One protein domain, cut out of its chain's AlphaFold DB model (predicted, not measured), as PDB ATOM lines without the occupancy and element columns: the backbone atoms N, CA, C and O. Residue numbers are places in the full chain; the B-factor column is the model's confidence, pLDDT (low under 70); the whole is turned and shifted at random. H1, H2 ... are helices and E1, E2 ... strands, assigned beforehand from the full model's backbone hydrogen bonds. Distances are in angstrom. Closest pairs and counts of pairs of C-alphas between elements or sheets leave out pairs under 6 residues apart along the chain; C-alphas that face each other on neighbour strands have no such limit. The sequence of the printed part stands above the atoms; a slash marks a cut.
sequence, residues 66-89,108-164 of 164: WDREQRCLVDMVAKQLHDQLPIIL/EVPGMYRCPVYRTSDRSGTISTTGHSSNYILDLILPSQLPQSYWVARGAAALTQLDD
ATOM      1  N   TRP A  66      30.018  16.351 -22.537       97.69
ATOM      2  CA  TRP A  66      28.776  15.642 -22.266       97.69
ATOM      3  C   TRP A  66      27.802  15.782 -23.436       97.69
ATOM      4  O   TRP A  66      27.348  16.875 -23.782       97.69
ATOM      5  N   ASP A  67      27.432  14.660 -24.048       97.19
ATOM      6  CA  ASP A  67      26.347  14.646 -25.018       97.19
ATOM      7  C   ASP A  67      25.000  14.652 -24.285       97.19
ATOM      8  O   ASP A  67      24.649  13.704 -23.584       97.19
ATOM      9  N   ARG A  68      24.230  15.733 -24.435       94.44
ATOM     10  CA  ARG A  68      22.940  15.922 -23.749       94.44
ATOM     11  C   ARG A  68      21.821  15.075 -24.354       94.44
ATOM     12  O   ARG A  68      20.878  14.731 -23.643       94.44
ATOM     13  N   GLU A  69      21.927  14.730 -25.635       95.44
ATOM     14  CA  GLU A  69      20.953  13.882 -26.322       95.44
ATOM     15  C   GLU A  69      21.206  12.412 -25.984       95.44
ATOM     16  O   GLU A  69      20.291  11.699 -25.574       95.44
ATOM     17  N   GLN A  70      22.463  11.975 -26.097       95.50
ATOM     18  CA  GLN A  70      22.860  10.587 -25.848       95.50
ATOM     19  C   GLN A  70      23.095  10.280 -24.363       95.50
ATOM     20  O   GLN A  70      23.114   9.113 -23.977       95.50
ATOM     21  N   ARG A  71      23.236  11.319 -23.528       96.25
ATOM     22  CA  ARG A  71      23.499  11.240 -22.081       96.25
ATOM     23  C   ARG A  71      24.750  10.424 -21.760       96.25
ATOM     24  O   ARG A  71      24.727   9.557 -20.887       96.25
ATOM     25  N   CYS A  72      25.829  10.685 -22.492       97.19
ATOM     26  CA  CYS A  72      27.110  10.013 -22.302       97.19
ATOM     27  C   CYS A  72      28.297  10.897 -22.696       97.19
ATOM     28  O   CYS A  72      28.146  11.920 -23.368       97.19
ATOM     29  N   LEU A  73      29.497  10.468 -22.311       98.00
ATOM     30  CA  LEU A  73      30.745  11.106 -22.711       98.00
ATOM     31  C   LEU A  73      31.032  10.908 -24.195       98.00
ATOM     32  O   LEU A  73      30.949   9.794 -24.719       98.00
ATOM     33  N   VAL A  74      31.439  11.998 -24.836       97.75
ATOM     34  CA  VAL A  74      31.899  12.039 -26.224       97.75
ATOM     35  C   VAL A  74      33.135  12.933 -26.339       97.75
ATOM     36  O   VAL A  74      33.491  13.662 -25.408       97.75
ATOM     37  N   ASP A  75      33.824  12.864 -27.478       97.19
ATOM     38  CA  ASP A  75      35.027  13.663 -27.704       97.19
ATOM     39  C   ASP A  75      34.736  15.170 -27.663       97.19
ATOM     40  O   ASP A  75      33.712  15.658 -28.162       97.19
ATOM     41  N   MET A  76      35.696  15.900 -27.095       95.31
ATOM     42  CA  MET A  76      35.718  17.358 -27.062       95.31
ATOM     43  C   MET A  76      35.695  17.950 -28.480       95.31
ATOM     44  O   MET A  76      36.304  17.404 -29.405       95.31
ATOM     45  N   VAL A  77      35.042  19.101 -28.655       93.69
ATOM     46  CA  VAL A  77      35.089  19.849 -29.919       93.69
ATOM     47  C   VAL A  77      36.341  20.726 -29.960       93.69
ATOM     48  O   VAL A  77      36.802  21.242 -28.943       93.69
ATOM     49  N   ALA A  78      36.909  20.906 -31.153       92.19
ATOM     50  CA  ALA A  78      38.074  21.762 -31.342       92.19
ATOM     51  C   ALA A  78      37.827  23.181 -30.803       92.19
ATOM     52  O   ALA A  78      36.793  23.784 -31.084       92.19
ATOM     53  N   LYS A  79      38.833  23.729 -30.107       91.56
ATOM     54  CA  LYS A  79      38.817  25.062 -29.473       91.56
ATOM     55  C   LYS A  79      37.854  25.215 -28.289       91.56
ATOM     56  O   LYS A  79      37.641  26.336 -27.846       91.56
ATOM     57  N   GLN A  80      37.316  24.119 -27.762       92.50
ATOM     58  CA  GLN A  80      36.586  24.115 -26.502       92.50
ATOM     59  C   GLN A  80      37.451  23.416 -25.448       92.50
ATOM     60  O   GLN A  80      37.828  22.261 -25.635       92.50
ATOM     61  N   LEU A  81      37.814  24.136 -24.382       92.25
ATOM     62  CA  LEU A  81      38.673  23.605 -23.314       92.25
ATOM     63  C   LEU A  81      37.871  22.816 -22.280       92.25
ATOM     64  O   LEU A  81      38.337  21.790 -21.795       92.25
ATOM     65  N   HIS A  82      36.660  23.287 -21.992       95.06
ATOM     66  CA  HIS A  82      35.774  22.698 -21.005       95.06
ATOM     67  C   HIS A  82      34.341  22.577 -21.533       95.06
ATOM     68  O   HIS A  82      33.874  23.397 -22.328       95.06
ATOM     69  N   ASP A  83      33.621  21.563 -21.072       96.38
ATOM     70  CA  ASP A  83      32.165  21.456 -21.202       96.38
ATOM     71  C   ASP A  83      31.525  21.395 -19.816       96.38
ATOM     72  O   ASP A  83      32.213  21.137 -18.838       96.38
ATOM     73  N   GLN A  84      30.221  21.623 -19.700       95.56
ATOM     74  CA  GLN A  84      29.520  21.503 -18.418       95.56
ATOM     75  C   GLN A  84      28.748  20.189 -18.329       95.56
ATOM     76  O   GLN A  84      27.997  19.829 -19.241       95.56
ATOM     77  N   LEU A  85      28.895  19.497 -17.198       96.75
ATOM     78  CA  LEU A  85      28.033  18.369 -16.855       96.75
ATOM     79  C   LEU A  85      26.603  18.848 -16.567       96.75
ATOM     80  O   LEU A  85      26.394  19.997 -16.166       96.75
ATOM     81  N   PRO A  86      25.601  17.971 -16.754       94.62
ATOM     82  CA  PRO A  86      24.243  18.259 -16.327       94.62
ATOM     83  C   PRO A  86      24.170  18.334 -14.799       94.62
ATOM     84  O   PRO A  86      25.096  17.946 -14.089       94.62
ATOM     85  N   ILE A  87      23.026  18.785 -14.295       93.31
ATOM     86  CA  ILE A  87      22.726  18.765 -12.864       93.31
ATOM     87  C   ILE A  87      22.714  17.313 -12.376       93.31
ATOM     88  O   ILE A  87      22.059  16.452 -12.968       93.31
ATOM     89  N   ILE A  88      23.450  17.051 -11.299       93.19
ATOM     90  CA  ILE A  88      23.634  15.723 -10.713       93.19
ATOM     91  C   ILE A  88      22.886  15.672  -9.384       93.19
ATOM     92  O   ILE A  88      23.059  16.548  -8.541       93.19
ATOM     93  N   LEU A  89      22.074  14.635  -9.180       92.75
ATOM     94  CA  LEU A  89      21.498  14.322  -7.874       92.75
ATOM     95  C   LEU A  89      22.472  13.430  -7.098       92.75
ATOM     96  O   LEU A  89      22.684  12.275  -7.467       92.75
ATOM     97  N   GLU A 108      35.868  -2.442 -13.320       70.94
ATOM     98  CA  GLU A 108      35.480  -1.669 -14.496       70.94
ATOM     99  C   GLU A 108      34.042  -2.016 -14.887       70.94
ATOM    100  O   GLU A 108      33.766  -3.092 -15.418       70.94
ATOM    101  N   VAL A 109      33.120  -1.081 -14.656       81.56
ATOM    102  CA  VAL A 109      31.732  -1.217 -15.096       81.56
ATOM    103  C   VAL A 109      31.679  -0.983 -16.612       81.56
ATOM    104  O   VAL A 109      32.003   0.118 -17.071       81.56
ATOM    105  N   PRO A 110      31.267  -1.975 -17.426       85.88
ATOM    106  CA  PRO A 110      31.202  -1.807 -18.872       85.88
ATOM    107  C   PRO A 110      30.292  -0.641 -19.266       85.88
ATOM    108  O   PRO A 110      29.174  -0.514 -18.771       85.88
ATOM    109  N   GLY A 111      30.762   0.196 -20.191       92.25
ATOM    110  CA  GLY A 111      30.009   1.364 -20.654       92.25
ATOM    111  C   GLY A 111      29.969   2.527 -19.657       92.25
ATOM    112  O   GLY A 111      29.146   3.429 -19.806       92.25
ATOM    113  N   MET A 112      30.841   2.521 -18.648       94.94
ATOM    114  CA  MET A 112      31.008   3.622 -17.704       94.94
ATOM    115  C   MET A 112      32.465   4.076 -17.665       94.94
ATOM    116  O   MET A 112      33.396   3.298 -17.871       94.94
ATOM    117  N   TYR A 113      32.652   5.359 -17.384       95.88
ATOM    118  CA  TYR A 113      33.934   5.959 -17.072       95.88
ATOM    119  C   TYR A 113      33.918   6.461 -15.634       95.88
ATOM    120  O   TYR A 113      33.047   7.242 -15.250       95.88
ATOM    121  N   ARG A 114      34.913   6.043 -14.854       95.00
ATOM    122  CA  ARG A 114      35.216   6.626 -13.553       95.00
ATOM    123  C   ARG A 114      35.941   7.956 -13.747       95.00
ATOM    124  O   ARG A 114      37.154   7.990 -13.912       95.00
ATOM    125  N   CYS A 115      35.173   9.037 -13.787       96.25
ATOM    126  CA  CYS A 115      35.674  10.382 -14.016       96.25
ATOM    127  C   CYS A 115      36.124  11.020 -12.695       96.25
ATOM    128  O   CYS A 115      35.260  11.321 -11.866       96.25
ATOM    129  N   PRO A 116      37.428  11.267 -12.488       96.38
ATOM    130  CA  PRO A 116      37.896  11.909 -11.270       96.38
ATOM    131  C   PRO A 116      37.478  13.378 -11.239       96.38
ATOM    132  O   PRO A 116      37.571  14.085 -12.245       96.38
ATOM    133  N   VAL A 117      37.034  13.839 -10.073       96.38
ATOM    134  CA  VAL A 117      36.646  15.229  -9.823       96.38
ATOM    135  C   VAL A 117      37.722  15.920  -8.995       96.38
ATOM    136  O   VAL A 117      38.081  15.455  -7.907       96.38
ATOM    137  N   TYR A 118      38.198  17.060  -9.485       95.94
ATOM    138  CA  TYR A 118      39.186  17.898  -8.816       95.94
ATOM    139  C   TYR A 118      38.634  19.287  -8.499       95.94
ATOM    140  O   TYR A 118      37.690  19.762  -9.129       95.94
ATOM    141  N   ARG A 119      39.250  19.959  -7.524       93.25
ATOM    142  CA  ARG A 119      38.970  21.367  -7.232       93.25
ATOM    143  C   ARG A 119      39.517  22.289  -8.315       93.25
ATOM    144  O   ARG A 119      38.804  23.185  -8.740       93.25
ATOM    145  N   THR A 120      40.757  22.057  -8.747       91.12
ATOM    146  CA  THR A 120      41.486  22.908  -9.702       91.12
ATOM    147  C   THR A 120      42.055  22.106 -10.874       91.12
ATOM    148  O   THR A 120      42.339  20.910 -10.741       91.12
ATOM    149  N   SER A 121      42.263  22.779 -12.010       90.25
ATOM    150  CA  SER A 121      42.769  22.206 -13.270       90.25
ATOM    151  C   SER A 121      44.198  21.660 -13.183       90.25
ATOM    152  O   SER A 121      44.535  20.700 -13.872       90.25
ATOM    153  N   ASP A 122      45.023  22.204 -12.281       89.00
ATOM    154  CA  ASP A 122      46.387  21.726 -12.041       89.00
ATOM    155  C   ASP A 122      46.417  20.257 -11.595       89.00
ATOM    156  O   ASP A 122      47.458  19.601 -11.692       89.00
ATOM    157  N   ARG A 123      45.301  19.748 -11.040       86.19
ATOM    158  CA  ARG A 123      45.117  18.370 -10.526       86.19
ATOM    159  C   ARG A 123      46.222  17.902  -9.579       86.19
ATOM    160  O   ARG A 123      46.376  16.715  -9.292       86.19
ATOM    161  N   SER A 124      46.983  18.854  -9.059       84.94
ATOM    162  CA  SER A 124      48.051  18.662  -8.105       84.94
ATOM    163  C   SER A 124      47.557  19.093  -6.733       84.94
ATOM    164  O   SER A 124      46.727  19.992  -6.587       84.94
ATOM    165  N   GLY A 125      48.003  18.391  -5.705       81.69
ATOM    166  CA  GLY A 125      47.598  18.658  -4.338       81.69
ATOM    167  C   GLY A 125      48.478  17.903  -3.362       81.69
ATOM    168  O   GLY A 125      49.158  16.942  -3.724       81.69
ATOM    169  N   THR A 126      48.456  18.339  -2.113       82.94
ATOM    170  CA  THR A 126      49.151  17.658  -1.026       82.94
ATOM    171  C   THR A 126      48.187  16.685  -0.368       82.94
ATOM    172  O   THR A 126      47.026  17.017  -0.116       82.94
ATOM    173  N   ILE A 127      48.664  15.480  -0.072       84.50
ATOM    174  CA  ILE A 127      47.919  14.527   0.750       84.50
ATOM    175  C   ILE A 127      48.045  14.980   2.206       84.50
ATOM    176  O   ILE A 127      49.151  15.169   2.715       84.50
ATOM    177  N   SER A 128      46.914  15.190   2.877       78.88
ATOM    178  CA  SER A 128      46.896  15.550   4.292       78.88
ATOM    179  C   SER A 128      47.366  14.381   5.170       78.88
ATOM    180  O   SER A 128      47.388  13.224   4.753       78.88
ATOM    181  N   THR A 129      47.669  14.650   6.441       76.62
ATOM    182  CA  THR A 129      47.974  13.598   7.430       76.62
ATOM    183  C   THR A 129      46.832  12.596   7.629       76.62
ATOM    184  O   THR A 129      47.079  11.498   8.121       76.62
ATOM    185  N   THR A 130      45.601  12.941   7.234       80.00
ATOM    186  CA  THR A 130      44.429  12.051   7.263       80.00
ATOM    187  C   THR A 130      44.191  11.314   5.941       80.00
ATOM    188  O   THR A 130      43.169  10.652   5.805       80.00
ATOM    189  N   GLY A 131      45.098  11.427   4.962       77.00
ATOM    190  CA  GLY A 131      45.009  10.731   3.674       77.00
ATOM    191  C   GLY A 131      44.100  11.396   2.637       77.00
ATOM    192  O   GLY A 131      43.973  10.885   1.529       77.00
ATOM    193  N   HIS A 132      43.496  12.543   2.956       81.62
ATOM    194  CA  HIS A 132      42.630  13.266   2.026       81.62
ATOM    195  C   HIS A 132      43.465  14.161   1.115       81.62
ATOM    196  O   HIS A 132      44.364  14.874   1.570       81.62
ATOM    197  N   SER A 133      43.149  14.140  -0.175       85.56
ATOM    198  CA  SER A 133      43.777  15.035  -1.138       85.56
ATOM    199  C   SER A 133      43.300  16.469  -0.933       85.56
ATOM    200  O   SER A 133      42.123  16.722  -0.682       85.56
ATOM    201  N   SER A 134      44.206  17.433  -1.098       87.31
ATOM    202  CA  SER A 134      43.833  18.842  -1.191       87.31
ATOM    203  C   SER A 134      43.255  19.224  -2.560       87.31
ATOM    204  O   SER A 134      42.999  20.405  -2.779       87.31
ATOM    205  N   ASN A 135      43.079  18.296  -3.496       90.56
ATOM    206  CA  ASN A 135      42.525  18.630  -4.805       90.56
ATOM    207  C   ASN A 135      41.523  17.595  -5.317       90.56
ATOM    208  O   ASN A 135      40.473  17.975  -5.813       90.56
ATOM    209  N   TYR A 136      41.799  16.303  -5.146       93.81
ATOM    210  CA  TYR A 136      40.842  15.254  -5.496       93.81
ATOM    211  C   TYR A 136      39.656  15.244  -4.522       93.81
ATOM    212  O   TYR A 136      39.857  15.293  -3.306       93.81
ATOM    213  N   ILE A 137      38.444  15.164  -5.071       92.44
ATOM    214  CA  ILE A 137      37.185  15.180  -4.322       92.44
ATOM    215  C   ILE A 137      36.573  13.775  -4.291       92.44
ATOM    216  O   ILE A 137      36.430  13.190  -3.219       92.44
ATOM    217  N   LEU A 138      36.197  13.253  -5.459       92.38
ATOM    218  CA  LEU A 138      35.516  11.970  -5.647       92.38
ATOM    219  C   LEU A 138      35.591  11.546  -7.116       92.38
ATOM    220  O   LEU A 138      36.008  12.336  -7.960       92.38
ATOM    221  N   ASP A 139      35.103  10.347  -7.421       93.25
ATOM    222  CA  ASP A 139      34.854   9.915  -8.791       93.25
ATOM    223  C   ASP A 139      33.361   9.982  -9.136       93.25
ATOM    224  O   ASP A 139      32.509   9.502  -8.384       93.25
ATOM    225  N   LEU A 140      33.043  10.524 -10.311       94.44
ATOM    226  CA  LEU A 140      31.725  10.418 -10.931       94.44
ATOM    227  C   LEU A 140      31.707   9.240 -11.900       94.44
ATOM    228  O   LEU A 140      32.548   9.145 -12.792       94.44
ATOM    229  N   ILE A 141      30.715   8.362 -11.768       93.94
ATOM    230  CA  ILE A 141      30.503   7.264 -12.714       93.94
ATOM    231  C   ILE A 141      29.665   7.792 -13.878       93.94
ATOM    232  O   ILE A 141      28.452   7.964 -13.761       93.94
ATOM    233  N   LEU A 142      30.329   8.099 -14.990       95.88
ATOM    234  CA  LEU A 142      29.714   8.726 -16.155       95.88
ATOM    235  C   LEU A 142      29.507   7.703 -17.282       95.88
ATOM    236  O   LEU A 142      30.460   7.015 -17.651       95.88
ATOM    237  N   PRO A 143      28.311   7.620 -17.889       96.94
ATOM    238  CA  PRO A 143      28.074   6.766 -19.048       96.94
ATOM    239  C   PRO A 143      29.015   7.080 -20.209       96.94
ATOM    240  O   PRO A 143      29.258   8.244 -20.541       96.94
ATOM    241  N   SER A 144      29.505   6.041 -20.880       96.06
ATOM    242  CA  SER A 144      30.320   6.175 -22.081       96.06
ATOM    243  C   SER A 144      30.131   5.016 -23.054       96.06
ATOM    244  O   SER A 144      29.929   3.872 -22.668       96.06
ATOM    245  N   GLN A 145      30.256   5.314 -24.346       95.62
ATOM    246  CA  GLN A 145      30.305   4.306 -25.409       95.62
ATOM    247  C   GLN A 145      31.736   3.825 -25.702       95.62
ATOM    248  O   GLN A 145      31.922   2.872 -26.457       95.62
ATOM    249  N   LEU A 146      32.746   4.479 -25.121       95.44
ATOM    250  CA  LEU A 146      34.155   4.129 -25.277       95.44
ATOM    251  C   LEU A 146      34.703   3.519 -23.977       95.44
ATOM    252  O   LEU A 146      34.229   3.871 -22.895       95.44
ATOM    253  N   PRO A 147      35.705   2.622 -24.058       95.06
ATOM    254  CA  PRO A 147      36.315   2.018 -22.875       95.06
ATOM    255  C   PRO A 147      36.892   3.062 -21.917       95.06
ATOM    256  O   PRO A 147      37.426   4.077 -22.359       95.06
ATOM    257  N   GLN A 148      36.890   2.775 -20.614       94.88
ATOM    258  CA  GLN A 148      37.488   3.639 -19.590       94.88
ATOM    259  C   GLN A 148      38.931   4.055 -19.930       94.88
ATOM    260  O   GLN A 148      39.278   5.231 -19.826       94.88
ATOM    261  N   SER A 149      39.748   3.122 -20.426       95.12
ATOM    262  CA  SER A 149      41.137   3.380 -20.827       95.12
ATOM    263  C   SER A 149      41.291   4.473 -21.894       95.12
ATOM    264  O   SER A 149      42.305   5.170 -21.902       95.12
ATOM    265  N   TYR A 150      40.287   4.672 -22.755       96.62
ATOM    266  CA  TYR A 150      40.270   5.755 -23.737       96.62
ATOM    267  C   TYR A 150      40.267   7.127 -23.052       96.62
ATOM    268  O   TYR A 150      41.064   7.999 -23.390       96.62
ATOM    269  N   TRP A 151      39.406   7.300 -22.051       97.19
ATOM    270  CA  TRP A 151      39.253   8.554 -21.314       97.19
ATOM    271  C   TRP A 151      40.415   8.812 -20.362       97.19
ATOM    272  O   TRP A 151      40.904   9.939 -20.292       97.19
ATOM    273  N   VAL A 152      40.931   7.755 -19.723       95.75
ATOM    274  CA  VAL A 152      42.160   7.827 -18.920       95.75
ATOM    275  C   VAL A 152      43.327   8.326 -19.776       95.75
ATOM    276  O   VAL A 152      44.028   9.253 -19.376       95.75
ATOM    277  N   ALA A 153      43.511   7.779 -20.984       96.62
ATOM    278  CA  ALA A 153      44.586   8.197 -21.887       96.62
ATOM    279  C   ALA A 153      44.449   9.653 -22.369       96.62
ATOM    280  O   ALA A 153      45.450  10.292 -22.694       96.62
ATOM    281  N   ARG A 154      43.224  10.189 -22.406       95.06
ATOM    282  CA  ARG A 154      42.950  11.601 -22.712       95.06
ATOM    283  C   ARG A 154      43.092  12.529 -21.511       95.06
ATOM    284  O   ARG A 154      42.996  13.738 -21.687       95.06
ATOM    285  N   GLY A 155      43.292  11.979 -20.315       95.50
ATOM    286  CA  GLY A 155      43.258  12.752 -19.084       95.50
ATOM    287  C   GLY A 155      41.888  13.388 -18.848       95.50
ATOM    288  O   GLY A 155      41.827  14.514 -18.360       95.50
ATOM    289  N   ALA A 156      40.795  12.711 -19.214       97.06
ATOM    290  CA  ALA A 156      39.460  13.252 -18.996       97.06
ATOM    291  C   ALA A 156      39.151  13.350 -17.493       97.06
ATOM    292  O   ALA A 156      39.336  12.376 -16.762       97.06
ATOM    293  N   ALA A 157      38.686  14.503 -17.022       97.38
ATOM    294  CA  ALA A 157      38.316  14.710 -15.621       97.38
ATOM    295  C   ALA A 157      37.247  15.793 -15.495       97.38
ATOM    296  O   ALA A 157      37.010  16.545 -16.439       97.38
ATOM    297  N   ALA A 158      36.634  15.884 -14.319       97.50
ATOM    298  CA  ALA A 158      35.760  16.988 -13.959       97.50
ATOM    299  C   ALA A 158      36.458  17.942 -12.979       97.50
ATOM    300  O   ALA A 158      37.250  17.523 -12.134       97.50
ATOM    301  N   LEU A 159      36.131  19.223 -13.073       96.94
ATOM    302  CA  LEU A 159      36.619  20.302 -12.225       96.94
ATOM    303  C   LEU A 159      35.427  21.002 -11.568       96.94
ATOM    304  O   LEU A 159      34.380  21.142 -12.199       96.94
ATOM    305  N   THR A 160      35.569  21.462 -10.327       95.50
ATOM    306  CA  THR A 160      34.546  22.306  -9.673       95.50
ATOM    307  C   THR A 160      34.774  23.799  -9.893       95.50
ATOM    308  O   THR A 160      33.938  24.611  -9.514       95.50
ATOM    309  N   GLN A 161      35.924  24.168 -10.453       91.88
ATOM    310  CA  GLN A 161      36.312  25.544 -10.725       91.88
ATOM    311  C   GLN A 161      37.172  25.583 -11.994       91.88
ATOM    312  O   GLN A 161      37.976  24.677 -12.227       91.88
ATOM    313  N   LEU A 162      36.979  26.618 -12.813       91.12
ATOM    314  CA  LEU A 162      37.822  26.927 -13.968       91.12
ATOM    315  C   LEU A 162      38.915  27.932 -13.581       91.12
ATOM    316  O   LEU A 162      38.791  28.622 -12.571       91.12
ATOM    317  N   ASP A 163      39.968  28.013 -14.388       86.62
ATOM    318  CA  ASP A 163      41.021  29.013 -14.204       86.62
ATOM    319  C   ASP A 163      40.570  30.376 -14.749       86.62
ATOM    320  O   ASP A 163      39.957  30.434 -15.821       86.62
ATOM    321  N   ASP A 164      40.883  31.444 -14.009       64.19
ATOM    322  CA  ASP A 164      40.620  32.846 -14.379       64.19
ATOM    323  C   ASP A 164      41.624  33.392 -15.415       64.19
ATOM    324  O   ASP A 164      42.841  33.098 -15.301       64.19
TER     325      ASP A 164
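AT A GLANCE: This is residues 66 to 89 and 108 to 164 of the 164 residues of the protein "Putative dynein heavy chain 3, axonemal" of Penaeus vannamei (UniProt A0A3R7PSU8). What is the picture? There is little regular structure: a small mixed sheet, order E4 E3 E5, has the short helix H1 over its inner strand E3 on one face; E1 lies near E4's last residue, and a loop, residues 119 to 135, reaches out at the sheet's other end. What else? The 81 printed residues hold E1, E2, E3, E4, H1, E5 in chain order, mostly strand, 30 residues in named elements. The whole is only just compact, close to loose: radius of gyration of the C-alphas 13.5 A, spans 42 by 33 by 28 A.

HOW THE PARTS SIT: What comes first? E1, residues 72 to 74, and E2, residues 82 to 84, pair with no named strand and are apart. Which strands pair? E3, residues 112 to 118, and E4, residues 136 to 143, form an antiparallel hairpin, N 115 and O 140 2.8 A apart. E5, residues 157 to 159, is parallel to E3, N 118 and O 158 2.9 A apart. Where is the helix? H1, residues 148 to 153, is on the sheet over E3, height 8.9 A; every O i to N i+4 pair is within hydrogen-bond range.

IN THESE COORDINATES: Where does E1 begin? C-alpha 72 is at (27.110, 10.013, -22.302). Where does E5 end? C-alpha 159 is at (36.619, 20.302, -12.225). How long are E3 and E4? They measure 18.7 A and 20.5 A.

THE WHOLE: Is anything cut? Residues 90 to 107 are not printed; C-alphas 89 and 108 are 22.2 A apart. Which link is long? That from E3 to E4, 17 residues. Where is confidence low? Residue 164 is under 70.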